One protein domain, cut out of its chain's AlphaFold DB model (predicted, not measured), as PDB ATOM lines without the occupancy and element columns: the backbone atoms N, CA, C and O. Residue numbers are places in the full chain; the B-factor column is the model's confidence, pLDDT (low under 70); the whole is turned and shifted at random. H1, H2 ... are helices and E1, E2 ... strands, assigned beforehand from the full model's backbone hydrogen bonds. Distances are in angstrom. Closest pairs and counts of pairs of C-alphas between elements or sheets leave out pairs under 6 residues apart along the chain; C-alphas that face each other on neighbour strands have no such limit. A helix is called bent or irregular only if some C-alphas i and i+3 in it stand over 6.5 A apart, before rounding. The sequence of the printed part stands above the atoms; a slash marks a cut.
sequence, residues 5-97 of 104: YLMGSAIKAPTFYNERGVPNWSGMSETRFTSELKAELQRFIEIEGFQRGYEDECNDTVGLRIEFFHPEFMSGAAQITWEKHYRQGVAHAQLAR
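Overview. This is residues 5 to 97 of the 104 residues of an uncharacterized protein of Pseudoalteromonas xiamenensis (UniProt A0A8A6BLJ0). Two long helices, H1 and H2, pack side by side and run the same way, with the long link of residues 59 to 72 folding back between the end of H1 and the start of H2. The loop-rich residues 5 to 34, with short strand E1, gather near the end where both helices begin. The printed part has 93 residues, in the order E1, H1, H2, and is mostly helix. It is compact, with a radius of gyration of the C-alphas of 13.2 A, and only just elongated, spanning 42 by 27 by 21 A.

Along the chain. Find C-alpha 15 at (184.149, 189.272, 94.433), where E1, residues 15 to 17, begins. H1, residues 35 to 58, runs 34.6 A. H2, residues 73 to 95, runs 31.8 A to C-alpha 95 at (186.772, 168.440, 118.182); it is irregular, with C-alphas 75 and 78 7.9 A apart.

Arrangement. H1 and H2 touch, closest at the C-alphas of Tyr 54 and Gly 89, 4.2 A. Their tilt of 36 degrees is only just steep. E1 is apart from both and pairs with no named strand, but residues 5 to 6 pair antiparallel with its residues 15 to 16. O i to N i+4 pairs are within hydrogen-bond range in 19 of 20 for H1 and 16 of 19 for H2.

Size, cuts and confidence. The C-alphas of Thr 31 and Arg 97, the two farthest apart, are 42.2 A apart. Both links are long, the printed part has no cut, and no printed residue is under 70 in pLDDT.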
ATOM      1  N   TYR A   5     188.619 184.407  95.200       83.81
ATOM      2  CA  TYR A   5     188.026 185.686  95.544       83.81
ATOM      3  C   TYR A   5     188.979 186.827  95.209       83.81
ATOM      4  O   TYR A   5     190.198 186.660  95.195       83.81
ATOM      5  N   LEU A   6     188.403 187.989  94.930       87.88
ATOM      6  CA  LEU A   6     189.129 189.248  94.823       87.88
ATOM      7  C   LEU A   6     188.772 190.094  96.035       87.88
ATOM      8  O   LEU A   6     187.588 190.234  96.352       87.88
ATOM      9  N   MET A   7     189.788 190.643  96.704       89.44
ATOM     10  CA  MET A   7     189.564 191.452  97.898       89.44
ATOM     11  C   MET A   7     188.658 192.645  97.589       89.44
ATOM     12  O   MET A   7     188.779 193.302  96.551       89.44
ATOM     13  N   GLY A   8     187.734 192.888  98.512       92.50
ATOM     14  CA  GLY A   8     186.903 194.079  98.511       92.50
ATOM     15  C   GLY A   8     187.668 195.305  99.008       92.50
ATOM     16  O   GLY A   8     188.890 195.309  99.139       92.50
ATOM     17  N   SER A   9     186.919 196.351  99.326       95.19
ATOM     18  CA  SER A   9     187.423 197.557  99.983       95.19
ATOM     19  C   SER A   9     186.455 197.991 101.082       95.19
ATOM     20  O   SER A   9     185.408 197.374 101.270       95.19
ATOM     21  N   ALA A  10     186.768 199.083 101.781       96.19
ATOM     22  CA  ALA A  10     185.907 199.655 102.818       96.19
ATOM     23  C   ALA A  10     184.453 199.896 102.378       96.19
ATOM     24  O   ALA A  10     183.558 199.877 103.206       96.19
ATOM     25  N   ILE A  11     184.201 200.090 101.081       95.44
ATOM     26  CA  ILE A  11     182.868 200.406 100.545       95.44
ATOM     27  C   ILE A  11     182.367 199.378  99.529       95.44
ATOM     28  O   ILE A  11     181.303 199.560  98.939       95.44
ATOM     29  N   LYS A  12     183.135 198.315  99.268       96.44
ATOM     30  CA  LYS A  12     182.850 197.357  98.198       96.44
ATOM     31  C   LYS A  12     183.064 195.934  98.685       96.44
ATOM     32  O   LYS A  12     184.132 195.607  99.195       96.44
ATOM     33  N   ALA A  13     182.073 195.081  98.459       95.50
ATOM     34  CA  ALA A  13     182.171 193.668  98.775       95.50
ATOM     35  C   ALA A  13     183.311 193.003  97.979       95.50
ATOM     36  O   ALA A  13     183.606 193.431  96.855       95.50
ATOM     37  N   PRO A  14     183.930 191.937  98.515       94.25
ATOM     38  CA  PRO A  14     184.801 191.086  97.722       94.25
ATOM     39  C   PRO A  14     184.023 190.473  96.553       94.25
ATOM     40  O   PRO A  14     182.794 190.349  96.585       94.25
ATOM     41  N   THR A  15     184.736 190.084  95.504       93.31
ATOM     42  CA  THR A  15     184.149 189.272  94.433       93.31
ATOM     43  C   THR A  15     184.389 187.817  94.773       93.31
ATOM     44  O   THR A  15     185.544 187.434  94.922       93.31
ATOM     45  N   PHE A  16     183.334 187.011  94.864       91.12
ATOM     46  CA  PHE A  16     183.444 185.574  95.087       91.12
ATOM     47  C   PHE A  16     182.979 184.802  93.850       91.12
ATOM     48  O   PHE A  16     181.960 185.140  93.246       91.12
ATOM     49  N   TYR A  17     183.723 183.763  93.476       87.75
ATOM     50  CA  TYR A  17     183.376 182.878  92.369       87.75
ATOM     51  C   TYR A  17     183.465 181.417  92.803       87.75
ATOM     52  O   TYR A  17     184.496 180.974  93.320       87.75
ATOM     53  N   ASN A  18     182.404 180.656  92.529       83.88
ATOM     54  CA  ASN A  18     182.402 179.202  92.641       83.88
ATOM     55  C   ASN A  18     181.693 178.549  91.439       83.88
ATOM     56  O   ASN A  18     181.225 179.219  90.521       83.88
ATOM     57  N   GLU A  19     181.595 177.218  91.450       83.94
ATOM     58  CA  GLU A  19     180.944 176.432  90.388       83.94
ATOM     59  C   GLU A  19     179.454 176.756  90.195       83.94
ATOM     60  O   GLU A  19     178.898 176.507  89.129       83.94
ATOM     61  N   ARG A  20     178.797 177.313  91.218       81.81
ATOM     62  CA  ARG A  20     177.387 177.723  91.169       81.81
ATOM     63  C   ARG A  20     177.214 179.143  90.625       81.81
ATOM     64  O   ARG A  20     176.082 179.585  90.451       81.81
ATOM     65  N   GLY A  21     178.314 179.839  90.336       85.81
ATOM     66  CA  GLY A  21     178.337 181.181  89.773       85.81
ATOM     67  C   GLY A  21     178.838 182.241  90.750       85.81
ATOM     68  O   GLY A  21     179.544 181.964  91.720       85.81
ATOM     69  N   VAL A  22     178.492 183.490  90.443       89.94
ATOM     70  CA  VAL A  22     178.875 184.677  91.214       89.94
ATOM     71  C   VAL A  22     177.661 185.139  92.022       89.94
ATOM     72  O   VAL A  22     176.637 185.450  91.411       89.94
ATOM     73  N   PRO A  23     177.737 185.202  93.367       91.31
ATOM     74  CA  PRO A  23     176.663 185.757  94.187       91.31
ATOM     75  C   PRO A  23     176.332 187.199  93.799       91.31
ATOM     76  O   PRO A  23     177.233 187.972  93.466       91.31
ATOM     77  N   ASN A  24     175.066 187.599  93.918       92.62
ATOM     78  CA  ASN A  24     174.596 188.897  93.416       92.62
ATOM     79  C   ASN A  24     175.248 190.097  94.118       92.62
ATOM     80  O   ASN A  24     175.345 191.179  93.545       92.62
ATOM     81  N   TRP A  25     175.701 189.911  95.358       93.69
ATOM     82  CA  TRP A  25     176.396 190.927  96.147       93.69
ATOM     83  C   TRP A  25     177.886 191.074  95.790       93.69
ATOM     84  O   TRP A  25     178.527 192.029  96.234       93.69
ATOM     85  N   SER A  26     178.460 190.153  95.008       93.56
ATOM     86  CA  SER A  26     179.898 190.131  94.710       93.56
ATOM     87  C   SER A  26     180.357 191.398  94.000       93.56
ATOM     88  O   SER A  26     179.782 191.814  92.994       93.56
ATOM     89  N   GLY A  27     181.415 192.022  94.520       93.94
ATOM     90  CA  GLY A  27     181.942 193.268  93.966       93.94
ATOM     91  C   GLY A  27     180.965 194.449  94.044       93.94
ATOM     92  O   GLY A  27     181.191 195.471  93.392       93.94
ATOM     93  N   MET A  28     179.871 194.341  94.798       95.50
ATOM     94  CA  MET A  28     178.874 195.398  94.903       95.50
ATOM     95  C   MET A  28     179.280 196.446  95.946       95.50
ATOM     96  O   MET A  28     179.856 196.126  96.983       95.50
ATOM     97  N   SER A  29     178.960 197.713  95.672       95.62
ATOM     98  CA  SER A  29     179.069 198.796  96.657       95.62
ATOM     99  C   SER A  29     178.092 198.573  97.811       95.62
ATOM    100  O   SER A  29     176.929 198.268  97.551       95.62
ATOM    101  N   GLU A  30     178.507 198.806  99.059       92.56
ATOM    102  CA  GLU A  30     177.634 198.659 100.238       92.56
ATOM    103  C   GLU A  30     176.354 199.506 100.142       92.56
ATOM    104  O   GLU A  30     175.290 199.097 100.597       92.56
ATOM    105  N   THR A  31     176.416 200.646  99.451       94.69
ATOM    106  CA  THR A  31     175.267 201.535  99.214       94.69
ATOM    107  C   THR A  31     174.175 200.926  98.334       94.69
ATOM    108  O   THR A  31     173.061 201.441  98.298       94.69
ATOM    109  N   ARG A  32     174.472 199.837  97.616       95.44
ATOM    110  CA  ARG A  32     173.509 199.108  96.776       95.44
ATOM    111  C   ARG A  32     172.914 197.883  97.471       95.44
ATOM    112  O   ARG A  32     172.063 197.220  96.888       95.44
ATOM    113  N   PHE A  33     173.338 197.579  98.700       95.25
ATOM    114  CA  PHE A  33     172.819 196.433  99.437       95.25
ATOM    115  C   PHE A  33     171.391 196.684  99.913       95.25
ATOM    116  O   PHE A  33     171.149 197.439 100.859       95.25
ATOM    117  N   THR A  34     170.451 195.973  99.300       96.06
ATOM    118  CA  THR A  34     169.095 195.820  99.823       96.06
ATOM    119  C   THR A  34     169.086 194.867 101.021       96.06
ATOM    120  O   THR A  34     170.066 194.167 101.291       96.06
ATOM    121  N   SER A  35     167.974 194.813 101.753       94.88
ATOM    122  CA  SER A  35     167.808 193.877 102.872       94.88
ATOM    123  C   SER A  35     167.964 192.417 102.434       94.88
ATOM    124  O   SER A  35     168.568 191.622 103.153       94.88
ATOM    125  N   GLU A  36     167.492 192.071 101.236       95.62
ATOM    126  CA  GLU A  36     167.623 190.735 100.654       95.62
ATOM    127  C   GLU A  36     169.090 190.384 100.387       95.62
ATOM    128  O   GLU A  36     169.534 189.300 100.763       95.62
ATOM    129  N   LEU A  37     169.863 191.315  99.815       95.38
ATOM    130  CA  LEU A  37     171.295 191.120  99.566       95.38
ATOM    131  C   LEU A  37     172.089 190.996 100.867       95.38
ATOM    132  O   LEU A  37     173.011 190.189 100.945       95.38
ATOM    133  N   LYS A  38     171.715 191.746 101.911       95.19
ATOM    134  CA  LYS A  38     172.320 191.593 103.243       95.19
ATOM    135  C   LYS A  38     172.035 190.210 103.828       95.19
ATOM    136  O   LYS A  38     172.942 189.590 104.367       95.19
ATOM    137  N   ALA A  39     170.811 189.701 103.684       94.81
ATOM    138  CA  ALA A  39     170.452 188.358 104.140       94.81
ATOM    139  C   ALA A  39     171.125 187.243 103.314       94.81
ATOM    140  O   ALA A  39     171.467 186.187 103.846       94.81
ATOM    141  N   GLU A  40     171.318 187.447 102.010       94.88
ATOM    142  CA  GLU A  40     172.111 186.550 101.159       94.88
ATOM    143  C   GLU A  40     173.582 186.532 101.591       94.88
ATOM    144  O   GLU A  40     174.130 185.455 101.823       94.88
ATOM    145  N   LEU A  41     174.193 187.707 101.773       95.25
ATOM    146  CA  LEU A  41     175.570 187.836 102.242       95.25
ATOM    147  C   LEU A  41     175.753 187.201 103.624       95.25
ATOM    148  O   LEU A  41     176.711 186.469 103.837       95.25
ATOM    149  N   GLN A  42     174.824 187.431 104.549       95.88
ATOM    150  CA  GLN A  42     174.873 186.852 105.889       95.88
ATOM    151  C   GLN A  42     174.894 185.315 105.844       95.88
ATOM    152  O   GLN A  42     175.753 184.694 106.463       95.88
ATOM    153  N   ARG A  43     174.009 184.699 105.048       95.25
ATOM    154  CA  ARG A  43     173.989 183.236 104.856       95.25
ATOM    155  C   ARG A  43     175.277 182.718 104.227       95.25
ATOM    156  O   ARG A  43     175.761 181.658 104.610       95.25
ATOM    157  N   PHE A  44     175.831 183.461 103.271       95.12
ATOM    158  CA  PHE A  44     177.134 183.142 102.700       95.12
ATOM    159  C   PHE A  44     178.222 183.135 103.780       95.12
ATOM    160  O   PHE A  44     178.940 182.149 103.902       95.12
ATOM    161  N   ILE A  45     178.309 184.193 104.595       95.81
ATOM    162  CA  ILE A  45     179.315 184.326 105.659       95.81
ATOM    163  C   ILE A  45     179.222 183.168 106.659       95.81
ATOM    164  O   ILE A  45     180.245 182.609 107.048       95.81
ATOM    165  N   GLU A  46     178.004 182.799 107.058       96.12
ATOM    166  CA  GLU A  46     177.749 181.700 107.993       96.12
ATOM    167  C   GLU A  46     178.288 180.360 107.482       96.12
ATOM    168  O   GLU A  46     178.970 179.646 108.219       96.12
ATOM    169  N   ILE A  47     178.000 180.030 106.222       94.56
ATOM    170  CA  ILE A  47     178.359 178.744 105.618       94.56
ATOM    171  C   ILE A  47     179.846 178.713 105.254       94.56
ATOM    172  O   ILE A  47     180.579 177.824 105.685       94.56
ATOM    173  N   GLU A  48     180.302 179.690 104.475       93.31
ATOM    174  CA  GLU A  48     181.647 179.697 103.891       93.31
ATOM    175  C   GLU A  48     182.712 180.055 104.922       93.31
ATOM    176  O   GLU A  48     183.797 179.476 104.907       93.31
ATOM    177  N   GLY A  49     182.399 180.946 105.870       94.94
ATOM    178  CA  GLY A  49     183.287 181.239 106.993       94.94
ATOM    179  C   GLY A  49     183.542 179.982 107.822       94.94
ATOM    180  O   GLY A  49     184.697 179.624 108.058       94.94
ATOM    181  N   PHE A  50     182.478 179.260 108.192       96.00
ATOM    182  CA  PHE A  50     182.593 177.988 108.909       96.00
ATOM    183  C   PHE A  50     183.392 176.953 108.115       96.00
ATOM    184  O   PHE A  50     184.343 176.373 108.640       96.00
ATOM    185  N   GLN A  51     183.035 176.735 106.847       93.19
ATOM    186  CA  GLN A  51     183.696 175.736 106.015       93.19
ATOM    187  C   GLN A  51     185.185 176.045 105.837       93.19
ATOM    188  O   GLN A  51     186.013 175.150 105.993       93.19
ATOM    189  N   ARG A  52     185.545 177.311 105.601       92.50
ATOM    190  CA  ARG A  52     186.943 177.738 105.497       92.50
ATOM    191  C   ARG A  52     187.720 177.465 106.781       92.50
ATOM    192  O   ARG A  52     188.822 176.938 106.702       92.50
ATOM    193  N   GLY A  53     187.163 177.800 107.945       94.38
ATOM    194  CA  GLY A  53     187.820 177.539 109.228       94.38
ATOM    195  C   GLY A  53     188.024 176.047 109.495       94.38
ATOM    196  O   GLY A  53     189.081 175.638 109.970       94.38
ATOM    197  N   TYR A  54     187.036 175.226 109.135       94.12
ATOM    198  CA  TYR A  54     187.143 173.773 109.222       94.12
ATOM    199  C   TYR A  54     188.249 173.235 108.298       94.12
ATOM    200  O   TYR A  54     189.126 172.500 108.745       94.12
ATOM    201  N   GLU A  55     188.237 173.635 107.021       91.94
ATOM    202  CA  GLU A  55     189.242 173.246 106.024       91.94
ATOM    203  C   GLU A  55     190.654 173.669 106.438       91.94
ATOM    204  O   GLU A  55     191.583 172.870 106.328       91.94
ATOM    205  N   ASP A  56     190.825 174.900 106.920       92.94
ATOM    206  CA  ASP A  56     192.130 175.414 107.328       92.94
ATOM    207  C   ASP A  56     192.706 174.634 108.515       92.94
ATOM    208  O   ASP A  56     193.900 174.347 108.539       92.94
ATOM    209  N   GLU A  57     191.876 174.238 109.483       94.00
ATOM    210  CA  GLU A  57     192.328 173.366 110.571       94.00
ATOM    211  C   GLU A  57     192.696 171.971 110.053       94.00
ATOM    212  O   GLU A  57     193.757 171.462 110.401       94.00
ATOM    213  N   CYS A  58     191.881 171.355 109.191       90.38
ATOM    214  CA  CYS A  58     192.197 170.030 108.644       90.38
ATOM    215  C   CYS A  58     193.482 170.029 107.786       90.38
ATOM    216  O   CYS A  58     194.142 168.997 107.700       90.38
ATOM    217  N   ASN A  59     193.843 171.163 107.172       89.81
ATOM    218  CA  ASN A  59     195.015 171.302 106.296       89.81
ATOM    219  C   ASN A  59     196.221 172.005 106.947       89.81
ATOM    220  O   ASN A  59     197.221 172.230 106.270       89.81
ATOM    221  N   ASP A  60     196.139 172.354 108.233       89.31
ATOM    222  CA  ASP A  60     197.181 173.086 108.970       89.31
ATOM    223  C   ASP A  60     197.534 174.466 108.368       89.31
ATOM    224  O   ASP A  60     198.681 174.908 108.360       89.31
ATOM    225  N   THR A  61     196.520 175.170 107.858       90.56
ATOM    226  CA  THR A  61     196.627 176.505 107.243       90.56
ATOM    227  C   THR A  61     195.873 177.592 108.014       90.56
ATOM    228  O   THR A  61     195.632 178.679 107.480       90.56
ATOM    229  N   VAL A  62     195.508 177.323 109.274       90.38
ATOM    230  CA  VAL A  62     194.794 178.274 110.144       90.38
ATOM    231  C   VAL A  62     195.543 179.598 110.229       90.38
ATOM    232  O   VAL A  62     196.753 179.643 110.440       90.38
ATOM    233  N   GLY A  63     194.812 180.701 110.081       82.69
ATOM    234  CA  GLY A  63     195.374 182.046 110.214       82.69
ATOM    235  C   GLY A  63     195.959 182.634 108.933       82.69
ATOM    236  O   GLY A  63     196.109 183.849 108.856       82.69
ATOM    237  N   LEU A  64     196.214 181.831 107.896       81.81
ATOM    238  CA  LEU A  64     196.790 182.345 106.648       81.81
ATOM    239  C   LEU A  64     195.808 183.209 105.839       81.81
ATOM    240  O   LEU A  64     196.242 183.987 104.992       81.81
ATOM    241  N   ARG A  65     194.493 183.047 106.049       74.25
ATOM    242  CA  ARG A  65     193.428 183.694 105.255       74.25
ATOM    243  C   ARG A  65     192.197 184.051 106.097       74.25
ATOM    244  O   ARG A  65     191.066 183.773 105.708       74.25
ATOM    245  N   ILE A  66     192.416 184.645 107.273       79.44
ATOM    246  CA  ILE A  66     191.320 185.064 108.168       79.44
ATOM    247  C   ILE A  66     190.534 186.256 107.601       79.44
ATOM    248  O   ILE A  66     189.328 186.365 107.826       79.44
ATOM    249  N   GLU A  67     191.190 187.138 106.853       86.44
ATOM    250  CA  GLU A  67     190.566 188.340 106.299       86.44
ATOM    251  C   GLU A  67     189.959 188.060 104.923       86.44
ATOM    252  O   GLU A  67     190.664 187.929 103.919       86.44
ATOM    253  N   PHE A  68     188.630 187.969 104.880       91.19
ATOM    254  CA  PHE A  68     187.877 187.849 103.629       91.19
ATOM    255  C   PHE A  68     187.196 189.169 103.250       91.19
ATOM    256  O   PHE A  68     187.129 189.523 102.071       91.19
ATOM    257  N   PHE A  69     186.728 189.927 104.245       94.88
ATOM    258  CA  PHE A  69     186.145 191.253 104.059       94.88
ATOM    259  C   PHE A  69     187.111 192.330 104.537       94.88
ATOM    260  O   PHE A  69     187.886 192.129 105.468       94.88
ATOM    261  N   HIS A  70     187.029 193.511 103.924       95.19
ATOM    262  CA  HIS A  70     187.735 194.671 104.451       95.19
ATOM    263  C   HIS A  70     187.195 195.009 105.860       95.19
ATOM    264  O   HIS A  70     185.971 195.021 106.024       95.19
ATOM    265  N   PRO A  71     188.042 195.342 106.855       94.69
ATOM    266  CA  PRO A  71     187.609 195.586 108.238       94.69
ATOM    267  C   PRO A  71     186.587 196.715 108.420       94.69
ATOM    268  O   PRO A  71     185.877 196.751 109.416       94.69
ATOM    269  N   GLU A  72     186.505 197.639 107.463       96.06
ATOM    270  CA  GLU A  72     185.539 198.750 107.474       96.06
ATOM    271  C   GLU A  72     184.262 198.469 106.671       96.06
ATOM    272  O   GLU A  72     183.274 199.183 106.829       96.06
ATOM    273  N   PHE A  73     184.247 197.422 105.835       95.88
ATOM    274  CA  PHE A  73     183.102 197.116 104.978       95.88
ATOM    275  C   PHE A  73     181.851 196.846 105.813       95.88
ATOM    276  O   PHE A  73     181.878 196.024 106.733       95.88
ATOM    277  N   MET A  74     180.754 197.548 105.504       93.75
ATOM    278  CA  MET A  74     179.526 197.523 106.299       93.75
ATOM    279  C   MET A  74     179.781 197.830 107.783       93.75
ATOM    280  O   MET A  74     179.270 197.143 108.670       93.75
ATOM    281  N   SER A  75     180.607 198.847 108.054       94.25
ATOM    282  CA  SER A  75     181.029 199.223 109.416       94.25
ATOM    283  C   SER A  75     181.701 198.071 110.181       94.25
ATOM    284  O   SER A  75     181.569 197.959 111.398       94.25
ATOM    285  N   GLY A  76     182.367 197.169 109.454       94.69
ATOM    286  CA  GLY A  76     183.073 196.002 109.987       94.69
ATOM    287  C   GLY A  76     182.202 194.806 110.358       94.69
ATOM    288  O   GLY A  76     182.732 193.740 110.675       94.69
ATOM    289  N   ALA A  77     180.875 194.922 110.261       94.69
ATOM    290  CA  ALA A  77     179.963 193.840 110.631       94.69
ATOM    291  C   ALA A  77     180.218 192.552 109.827       94.69
ATOM    292  O   ALA A  77     180.135 191.453 110.380       94.69
ATOM    293  N   ALA A  78     180.572 192.680 108.542       95.81
ATOM    294  CA  ALA A  78     180.846 191.537 107.675       95.81
ATOM    295  C   ALA A  78     182.085 190.750 108.137       95.81
ATOM    296  O   ALA A  78     181.999 189.537 108.329       95.81
ATOM    297  N   GLN A  79     183.210 191.433 108.387       96.31
ATOM    298  CA  GLN A  79     184.450 190.787 108.834       96.31
ATOM    299  C   GLN A  79     184.306 190.190 110.245       96.31
ATOM    300  O   GLN A  79     184.715 189.054 110.469       96.31
ATOM    301  N   ILE A  80     183.649 190.892 111.176       96.31
ATOM    302  CA  ILE A  80     183.378 190.372 112.530       96.31
ATOM    303  C   ILE A  80     182.572 189.068 112.466       96.31
ATOM    304  O   ILE A  80     182.871 188.094 113.162       96.31
ATOM    305  N   THR A  81     181.540 189.041 111.621       96.06
ATOM    306  CA  THR A  81     180.676 187.866 111.475       96.06
ATOM    307  C   THR A  81     181.419 186.720 110.794       96.06
ATOM    308  O   THR A  81     181.308 185.576 111.231       96.06
ATOM    309  N   TRP A  82     182.243 187.024 109.791       96.44
ATOM    310  CA  TRP A  82     183.128 186.052 109.154       96.44
ATOM    311  C   TRP A  82     184.074 185.394 110.154       96.44
ATOM    312  O   TRP A  82     184.092 184.168 110.256       96.44
ATOM    313  N   GLU A  83     184.793 186.178 110.959       96.12
ATOM    314  CA  GLU A  83     185.712 185.639 111.965       96.12
ATOM    315  C   GLU A  83     185.013 184.756 112.990       96.12
ATOM    316  O   GLU A  83     185.553 183.723 113.391       96.12
ATOM    317  N   LYS A  84     183.806 185.140 113.414       96.88
ATOM    318  CA  LYS A  84     183.003 184.330 114.331       96.88
ATOM    319  C   LYS A  84     182.758 182.936 113.748       96.88
ATOM    320  O   LYS A  84     183.029 181.948 114.431       96.88
ATOM    321  N   HIS A  85     182.267 182.849 112.513       97.38
ATOM    322  CA  HIS A  85     181.968 181.563 111.877       97.38
ATOM    323  C   HIS A  85     183.235 180.784 111.515       97.38
ATOM    324  O   HIS A  85     183.289 179.578 111.748       97.38
ATOM    325  N   TYR A  86     184.294 181.467 111.082       96.56
ATOM    326  CA  TYR A  86     185.614 180.868 110.884       96.56
ATOM    327  C   TYR A  86     186.121 180.167 112.145       96.56
ATOM    328  O   TYR A  86     186.444 178.980 112.116       96.56
ATOM    329  N   ARG A  87     186.120 180.859 113.289       95.69
ATOM    330  CA  ARG A  87     186.565 180.278 114.566       95.69
ATOM    331  C   ARG A  87     185.684 179.109 115.009       95.69
ATOM    332  O   ARG A  87     186.199 178.162 115.598       95.69
ATOM    333  N   GLN A  88     184.382 179.143 114.713       96.69
ATOM    334  CA  GLN A  88     183.493 177.999 114.949       96.69
ATOM    335  C   GLN A  88     183.891 176.783 114.102       96.69
ATOM    336  O   GLN A  88     183.929 175.674 114.632       96.69
ATOM    337  N   GLY A  89     184.226 176.987 112.825       95.75
ATOM    338  CA  GLY A  89     184.722 175.934 111.935       95.75
ATOM    339  C   GLY A  89     186.010 175.293 112.444       95.75
ATOM    340  O   GLY A  89     186.086 174.070 112.559       95.75
ATOM    341  N   VAL A  90     186.982 176.123 112.840       95.12
ATOM    342  CA  VAL A  90     188.251 175.677 113.443       95.12
ATOM    343  C   VAL A  90     187.991 174.829 114.690       95.12
ATOM    344  O   VAL A  90     188.445 173.689 114.779       95.12
ATOM    345  N   ALA A  91     187.202 175.344 115.639       95.19
ATOM    346  CA  ALA A  91     186.884 174.623 116.870       95.19
ATOM    347  C   ALA A  91     186.182 173.282 116.587       95.19
ATOM    348  O   ALA A  91     186.470 172.272 117.230       95.19
ATOM    349  N   HIS A  92     185.290 173.245 115.594       94.75
ATOM    350  CA  HIS A  92     184.610 172.017 115.200       94.75
ATOM    351  C   HIS A  92     185.573 170.991 114.580       94.75
ATOM    352  O   HIS A  92     185.483 169.805 114.899       94.75
ATOM    353  N   ALA A  93     186.507 171.412 113.724       93.19
ATOM    354  CA  ALA A  93     187.520 170.525 113.147       93.19
ATOM    355  C   ALA A  93     188.465 169.942 114.215       93.19
ATOM    356  O   ALA A  93     188.808 168.757 114.156       93.19
ATOM    357  N   GLN A  94     188.822 170.740 115.226       91.81
ATOM    358  CA  GLN A  94     189.621 170.295 116.372       91.81
ATOM    359  C   GLN A  94     188.894 169.216 117.184       91.81
ATOM    360  O   GLN A  94     189.471 168.169 117.481       91.81
ATOM    361  N   LEU A  95     187.607 169.427 117.487       91.56
ATOM    362  CA  LEU A  95     186.772 168.440 118.182       91.56
ATOM    363  C   LEU A  95     186.583 167.159 117.365       91.56
ATOM    364  O   LEU A  95     186.665 166.060 117.912       91.56
ATOM    365  N   ALA A  96     186.385 167.296 116.052       87.88
ATOM    366  CA  ALA A  96     186.273 166.176 115.124       87.88
ATOM    367  C   ALA A  96     187.598 165.420 114.930       87.88
ATOM    368  O   ALA A  96     187.613 164.379 114.276       87.88
ATOM    369  N   ARG A  97     188.708 165.926 115.493       78.94
ATOM    370  CA  ARG A  97     190.063 165.414 115.286       78.94
ATOM    371  C   ARG A  97     190.364 165.230 113.804       78.94
ATOM    372  O   ARG A  97     190.888 164.199 113.398       78.94
TER     373      ARG A  97